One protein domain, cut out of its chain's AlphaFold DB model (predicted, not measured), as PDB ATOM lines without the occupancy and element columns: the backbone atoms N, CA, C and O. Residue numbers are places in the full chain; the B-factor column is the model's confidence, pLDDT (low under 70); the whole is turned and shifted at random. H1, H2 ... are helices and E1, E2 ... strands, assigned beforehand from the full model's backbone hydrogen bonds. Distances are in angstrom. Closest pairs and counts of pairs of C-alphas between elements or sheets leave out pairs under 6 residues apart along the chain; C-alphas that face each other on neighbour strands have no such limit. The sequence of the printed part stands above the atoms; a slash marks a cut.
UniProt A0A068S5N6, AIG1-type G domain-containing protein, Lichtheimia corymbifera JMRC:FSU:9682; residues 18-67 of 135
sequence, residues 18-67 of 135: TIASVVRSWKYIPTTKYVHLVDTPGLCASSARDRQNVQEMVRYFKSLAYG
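Overview. This is residues 18 to 67 of the 135 residues of the protein "AIG1-type G domain-containing protein" of Lichtheimia corymbifera JMRC:FSU:9682 (UniProt A0A068S5N6). A two-stranded hairpin, E1 and E2, makes one half of a long, open rod, and a single helix, H1, folds back in the other half, after the stretch 40 to 48 turns the chain round. The printed part has 50 residues with two named strands and one named helix, in the order E1, E2, H1, an antiparallel sheet and a mixed class. It is only just loose, close to extended, with a radius of gyration of the C-alphas of 14.3 A and spans of 47 by 19 by 10 A.

Along the chain. E1 is residues 20 to 25, 17.2 A long, from C-alpha 20 at (30.094, 30.511, -45.095). E2 is residues 34 to 39, 16.1 A. H1 is residues 49 to 63, 20.9 A, to C-alpha 63 at (37.355, 40.064, -52.793).

Arrangement. E1 and E2 form a hairpin, antiparallel at 160 degrees; N 22 and O 37 are within hydrogen-bond range at 2.9 A. E1 and H1 are apart. In H1 every O i to N i+4 pair is within hydrogen-bond range.

Size, cuts and confidence. The C-alphas farthest apart, of Pro 30 and Ser 47, are 47.0 A apart. The printed part has no cut, and both links are short. The model's pLDDT is under 70 at residues 18, 30 and 41 to 54.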
ATOM      1  N   THR A  18      33.579  28.878 -39.486       65.88
ATOM      2  CA  THR A  18      34.242  29.364 -40.709       65.88
ATOM      3  C   THR A  18      33.301  30.252 -41.514       65.88
ATOM      4  O   THR A  18      32.092  30.051 -41.457       65.88
ATOM      5  N   ILE A  19      33.842  31.193 -42.297       72.12
ATOM      6  CA  ILE A  19      33.031  32.038 -43.186       72.12
ATOM      7  C   ILE A  19      32.289  31.145 -44.183       72.12
ATOM      8  O   ILE A  19      32.914  30.446 -44.983       72.12
ATOM      9  N   ALA A  20      30.962  31.188 -44.146       77.31
ATOM     10  CA  ALA A  20      30.094  30.511 -45.095       77.31
ATOM     11  C   ALA A  20      29.422  31.558 -45.982       77.31
ATOM     12  O   ALA A  20      29.051  32.637 -45.530       77.31
ATOM     13  N   SER A  21      29.260  31.271 -47.273       81.25
ATOM     14  CA  SER A  21      28.553  32.198 -48.154       81.25
ATOM     15  C   SER A  21      27.712  31.482 -49.191       81.25
ATOM     16  O   SER A  21      27.988  30.346 -49.580       81.25
ATOM     17  N   VAL A  22      26.659  32.159 -49.632       84.69
ATOM     18  CA  VAL A  22      25.652  31.581 -50.506       84.69
ATOM     19  C   VAL A  22      25.012  32.660 -51.371       84.69
ATOM     20  O   VAL A  22      24.660  33.737 -50.897       84.69
ATOM     21  N   VAL A  23      24.837  32.375 -52.661       84.94
ATOM     22  CA  VAL A  23      24.131  33.265 -53.595       84.94
ATOM     23  C   VAL A  23      22.736  32.708 -53.863       84.94
ATOM     24  O   VAL A  23      22.572  31.512 -54.132       84.94
ATOM     25  N   ARG A  24      21.710  33.561 -53.769       82.00
ATOM     26  CA  ARG A  24      20.299  33.190 -53.975       82.00
ATOM     27  C   ARG A  24      19.541  34.254 -54.754       82.00
ATOM     28  O   ARG A  24      19.820  35.439 -54.624       82.00
ATOM     29  N   SER A  25      18.547  33.836 -55.534       81.19
ATOM     30  CA  SER A  25      17.602  34.753 -56.179       81.19
ATOM     31  C   SER A  25      16.677  35.398 -55.146       81.19
ATOM     32  O   SER A  25      16.148  34.721 -54.257       81.19
ATOM     33  N   TRP A  26      16.408  36.693 -55.288       79.62
ATOM     34  CA  TRP A  26      15.501  37.411 -54.401       79.62
ATOM     35  C   TRP A  26      14.036  37.042 -54.692       79.62
ATOM     36  O   TRP A  26      13.375  37.655 -55.520       79.62
ATOM     37  N   LYS A  27      13.501  36.057 -53.955       71.00
ATOM     38  CA  LYS A  27      12.176  35.432 -54.192       71.00
ATOM     39  C   LYS A  27      10.977  36.392 -54.330       71.00
ATOM     40  O   LYS A  27      10.014  36.038 -54.992       71.00
ATOM     41  N   TYR A  28      11.007  37.559 -53.684       72.56
ATOM     42  CA  TYR A  28       9.869  38.493 -53.623       72.56
ATOM     43  C   TYR A  28      10.040  39.761 -54.468       72.56
ATOM     44  O   TYR A  28       9.186  40.639 -54.412       72.56
ATOM     45  N   ILE A  29      11.119  39.873 -55.250       73.50
ATOM     46  CA  ILE A  29      11.276  40.973 -56.203       73.50
ATOM     47  C   ILE A  29      11.099  40.395 -57.611       73.50
ATOM     48  O   ILE A  29      11.828  39.470 -57.961       73.50
ATOM     49  N   PRO A  30      10.204  40.944 -58.454       65.31
ATOM     50  CA  PRO A  30       9.944  40.455 -59.816       65.31
ATOM     51  C   PRO A  30      11.099  40.699 -60.815       65.31
ATOM     52  O   PRO A  30      10.898  40.703 -62.024       65.31
ATOM     53  N   THR A  31      12.323  40.904 -60.328       71.56
ATOM     54  CA  THR A  31      13.535  41.141 -61.130       71.56
ATOM     55  C   THR A  31      14.540  40.011 -60.916       71.56
ATOM     56  O   THR A  31      14.524  39.362 -59.872       71.56
ATOM     57  N   THR A  32      15.484  39.823 -61.840       74.12
ATOM     58  CA  THR A  32      16.616  38.882 -61.712       74.12
ATOM     59  C   THR A  32      17.697  39.403 -60.754       74.12
ATOM     60  O   THR A  32      18.863  39.540 -61.126       74.12
ATOM     61  N   LYS A  33      17.313  39.761 -59.526       80.81
ATOM     62  CA  LYS A  33      18.248  40.194 -58.484       80.81
ATOM     63  C   LYS A  33      18.678  39.008 -57.633       80.81
ATOM     64  O   LYS A  33      17.856  38.181 -57.238       80.81
ATOM     65  N   TYR A  34      19.970  38.962 -57.333       84.25
ATOM     66  CA  TYR A  34      20.575  37.977 -56.451       84.25
ATOM     67  C   TYR A  34      21.060  38.655 -55.175       84.25
ATOM     68  O   TYR A  34      21.466  39.815 -55.200       84.25
ATOM     69  N   VAL A  35      21.015  37.917 -54.074       84.75
ATOM     70  CA  VAL A  35      21.602  38.305 -52.795       84.75
ATOM     71  C   VAL A  35      22.732  37.334 -52.500       84.75
ATOM     72  O   VAL A  35      22.554  36.117 -52.610       84.75
ATOM     73  N   HIS A  36      23.894  37.879 -52.152       86.69
ATOM     74  CA  HIS A  36      25.020  37.123 -51.623       86.69
ATOM     75  C   HIS A  36      24.979  37.248 -50.105       86.69
ATOM     76  O   HIS A  36      25.242  38.315 -49.561       86.69
ATOM     77  N   LEU A  37      24.563  36.175 -49.439       84.94
ATOM     78  CA  LEU A  37      24.534  36.110 -47.985       84.94
ATOM     79  C   LEU A  37      25.861  35.540 -47.505       84.94
ATOM     80  O   LEU A  37      26.359  34.557 -48.062       84.94
ATOM     81  N   VAL A  38      26.414  36.167 -46.479       82.12
ATOM     82  CA  VAL A  38      27.696  35.809 -45.884       82.12
ATOM     83  C   VAL A  38      27.451  35.650 -44.401       82.12
ATOM     84  O   VAL A  38      27.085  36.614 -43.738       82.12
ATOM     85  N   ASP A  39      27.620  34.431 -43.920       80.94
ATOM     86  CA  ASP A  39      27.597  34.124 -42.505       80.94
ATOM     87  C   ASP A  39      29.038  34.101 -41.998       80.94
ATOM     88  O   ASP A  39      29.901  33.381 -42.519       80.94
ATOM     89  N   THR A  40      29.323  34.969 -41.036       72.31
ATOM     90  CA  THR A  40      30.658  35.152 -40.479       72.31
ATOM     91  C   THR A  40      30.703  34.533 -39.093       72.31
ATOM     92  O   THR A  40      29.815  34.818 -38.290       72.31
ATOM     93  N   PRO A  41      31.741  33.748 -38.767       67.50
ATOM     94  CA  PRO A  41      31.967  33.309 -37.403       67.50
ATOM     95  C   PRO A  41      31.934  34.488 -36.446       67.50
ATOM     96  O   PRO A  41      32.563  35.517 -36.715       67.50
ATOM     97  N   GLY A  42      31.281  34.299 -35.300       59.44
ATOM     98  CA  GLY A  42      31.623  35.081 -34.126       59.44
ATOM     99  C   GLY A  42      33.108  34.866 -33.878       59.44
ATOM    100  O   GLY A  42      33.582  33.733 -33.775       59.44
ATOM    101  N   LEU A  43      33.879  35.939 -33.877       54.78
ATOM    102  CA  LEU A  43      35.257  35.832 -33.445       54.78
ATOM    103  C   LEU A  43      35.215  35.497 -31.931       54.78
ATOM    104  O   LEU A  43      34.355  35.983 -31.207       54.78
ATOM    105  N   CYS A  44      36.035  34.565 -31.461       47.94
ATOM    106  CA  CYS A  44      35.853  33.936 -30.151       47.94
ATOM    107  C   CYS A  44      37.154  34.061 -29.381       47.94
ATOM    108  O   CYS A  44      38.152  33.479 -29.807       47.94
ATOM    109  N   ALA A  45      37.097  34.754 -28.237       46.03
ATOM    110  CA  ALA A  45      38.196  35.066 -27.327       46.03
ATOM    111  C   ALA A  45      39.213  33.917 -27.170       46.03
ATOM    112  O   ALA A  45      39.140  33.098 -26.255       46.03
ATOM    113  N   SER A  46      40.198  33.858 -28.063       46.81
ATOM    114  CA  SER A  46      41.400  33.055 -27.883       46.81
ATOM    115  C   SER A  46      42.506  33.603 -28.778       46.81
ATOM    116  O   SER A  46      42.460  33.603 -30.013       46.81
ATOM    117  N   SER A  47      43.524  34.117 -28.096       58.41
ATOM    118  CA  SER A  47      44.695  34.770 -28.657       58.41
ATOM    119  C   SER A  47      45.329  33.943 -29.789       58.41
ATOM    120  O   SER A  47      45.536  32.739 -29.675       58.41
ATOM    121  N   ALA A  48      45.630  34.640 -30.893       52.78
ATOM    122  CA  ALA A  48      46.107  34.182 -32.210       52.78
ATOM    123  C   ALA A  48      45.031  33.880 -33.278       52.78
ATOM    124  O   ALA A  48      45.215  34.332 -34.410       52.78
ATOM    125  N   ARG A  49      43.909  33.217 -32.959       59.16
ATOM    126  CA  ARG A  49      42.863  32.908 -33.965       59.16
ATOM    127  C   ARG A  49      42.091  34.142 -34.423       59.16
ATOM    128  O   ARG A  49      41.843  34.291 -35.614       59.16
ATOM    129  N   ASP A  50      41.821  35.075 -33.517       62.06
ATOM    130  CA  ASP A  50      41.005  36.252 -33.834       62.06
ATOM    131  C   ASP A  50      41.668  37.168 -34.869       62.06
ATOM    132  O   ASP A  50      41.024  37.616 -35.814       62.06
ATOM    133  N   ARG A  51      42.991  37.376 -34.788       62.97
ATOM    134  CA  ARG A  51      43.722  38.162 -35.802       62.97
ATOM    135  C   ARG A  51      43.696  37.503 -37.177       62.97
ATOM    136  O   ARG A  51      43.606  38.210 -38.180       62.97
ATOM    137  N   GLN A  52      43.807  36.179 -37.231       66.88
ATOM    138  CA  GLN A  52      43.745  35.446 -38.489       66.88
ATOM    139  C   GLN A  52      42.337  35.521 -39.088       66.88
ATOM    140  O   GLN A  52      42.199  35.890 -40.251       66.88
ATOM    141  N   ASN A  53      41.307  35.282 -38.281       69.50
ATOM    142  CA  ASN A  53      39.911  35.363 -38.704       69.50
ATOM    143  C   ASN A  53      39.541  36.775 -39.187       69.50
ATOM    144  O   ASN A  53      38.884  36.931 -40.213       69.50
ATOM    145  N   VAL A  54      40.031  37.819 -38.514       69.44
ATOM    146  CA  VAL A  54      39.902  39.209 -38.974       69.44
ATOM    147  C   VAL A  54      40.570  39.406 -40.331       69.44
ATOM    148  O   VAL A  54      39.975  39.990 -41.232       69.44
ATOM    149  N   GLN A  55      41.806  38.935 -40.510       71.38
ATOM    150  CA  GLN A  55      42.491  39.060 -41.799       71.38
ATOM    151  C   GLN A  55      41.755  38.308 -42.910       71.38
ATOM    152  O   GLN A  55      41.698  38.799 -44.037       71.38
ATOM    153  N   GLU A  56      41.190  37.142 -42.608       76.56
ATOM    154  CA  GLU A  56      40.371  36.367 -43.536       76.56
ATOM    155  C   GLU A  56      39.080  37.106 -43.891       76.56
ATOM    156  O   GLU A  56      38.786  37.241 -45.077       76.56
ATOM    157  N   MET A  57      38.388  37.700 -42.916       74.62
ATOM    158  CA  MET A  57      37.222  38.553 -43.166       74.62
ATOM    159  C   MET A  57      37.569  39.774 -44.015       74.62
ATOM    160  O   MET A  57      36.877  40.073 -44.983       74.62
ATOM    161  N   VAL A  58      38.683  40.452 -43.733       73.38
ATOM    162  CA  VAL A  58      39.133  41.597 -44.539       73.38
ATOM    163  C   VAL A  58      39.474  41.178 -45.964       73.38
ATOM    164  O   VAL A  58      39.104  41.870 -46.912       73.38
ATOM    165  N   ARG A  59      40.183  40.058 -46.145       77.06
ATOM    166  CA  ARG A  59      40.486  39.516 -47.481       77.06
ATOM    167  C   ARG A  59      39.211  39.140 -48.222       77.06
ATOM    168  O   ARG A  59      39.112  39.425 -49.411       77.06
ATOM    169  N   TYR A  60      38.255  38.543 -47.520       79.38
ATOM    170  CA  TYR A  60      36.956  38.190 -48.060       79.38
ATOM    171  C   TYR A  60      36.181  39.437 -48.499       79.38
ATOM    172  O   TYR A  60      35.792  39.533 -49.654       79.38
ATOM    173  N   PHE A  61      36.044  40.456 -47.649       75.19
ATOM    174  CA  PHE A  61      35.344  41.686 -48.032       75.19
ATOM    175  C   PHE A  61      36.024  42.416 -49.190       75.19
ATOM    176  O   PHE A  61      35.342  42.921 -50.077       75.19
ATOM    177  N   LYS A  62      37.362  42.416 -49.238       74.25
ATOM    178  CA  LYS A  62      38.118  42.969 -50.370       74.25
ATOM    179  C   LYS A  62      37.962  42.165 -51.664       74.25
ATOM    180  O   LYS A  62      38.215  42.721 -52.728       74.25
ATOM    181  N   SER A  63      37.590  40.885 -51.599       78.69
ATOM    182  CA  SER A  63      37.355  40.064 -52.793       78.69
ATOM    183  C   SER A  63      35.946  40.239 -53.369       78.69
ATOM    184  O   SER A  63      35.708  39.866 -54.520       78.69
ATOM    185  N   LEU A  64      35.018  40.839 -52.614       76.38
ATOM    186  CA  LEU A  64      33.669  41.131 -53.087       76.38
ATOM    187  C   LEU A  64      33.713  42.237 -54.146       76.38
ATOM    188  O   LEU A  64      33.950  43.403 -53.839       76.38
ATOM    189  N   ALA A  65      33.418  41.874 -55.396       74.31
ATOM    190  CA  ALA A  65      33.486  42.775 -56.552       74.31
ATOM    191  C   ALA A  65      32.627  44.049 -56.414       74.31
ATOM    192  O   ALA A  65      32.931  45.063 -57.038       74.31
ATOM    193  N   TYR A  66      31.571  43.999 -55.597       80.50
ATOM    194  CA  TYR A  66      30.642  45.108 -55.358       80.50
ATOM    195  C   TYR A  66      30.656  45.607 -53.903       80.50
ATOM    196  O   TYR A  66      29.810  46.416 -53.529       80.50
ATOM    197  N   GLY A  67      31.602  45.132 -53.086       77.94
ATOM    198  CA  GLY A  67      31.635  45.407 -51.651       77.94
ATOM    199  C   GLY A  67      30.473  44.767 -50.881       77.94
ATOM    200  O   GLY A  67      29.785  43.873 -51.377       77.94
TER     201      GLY A  67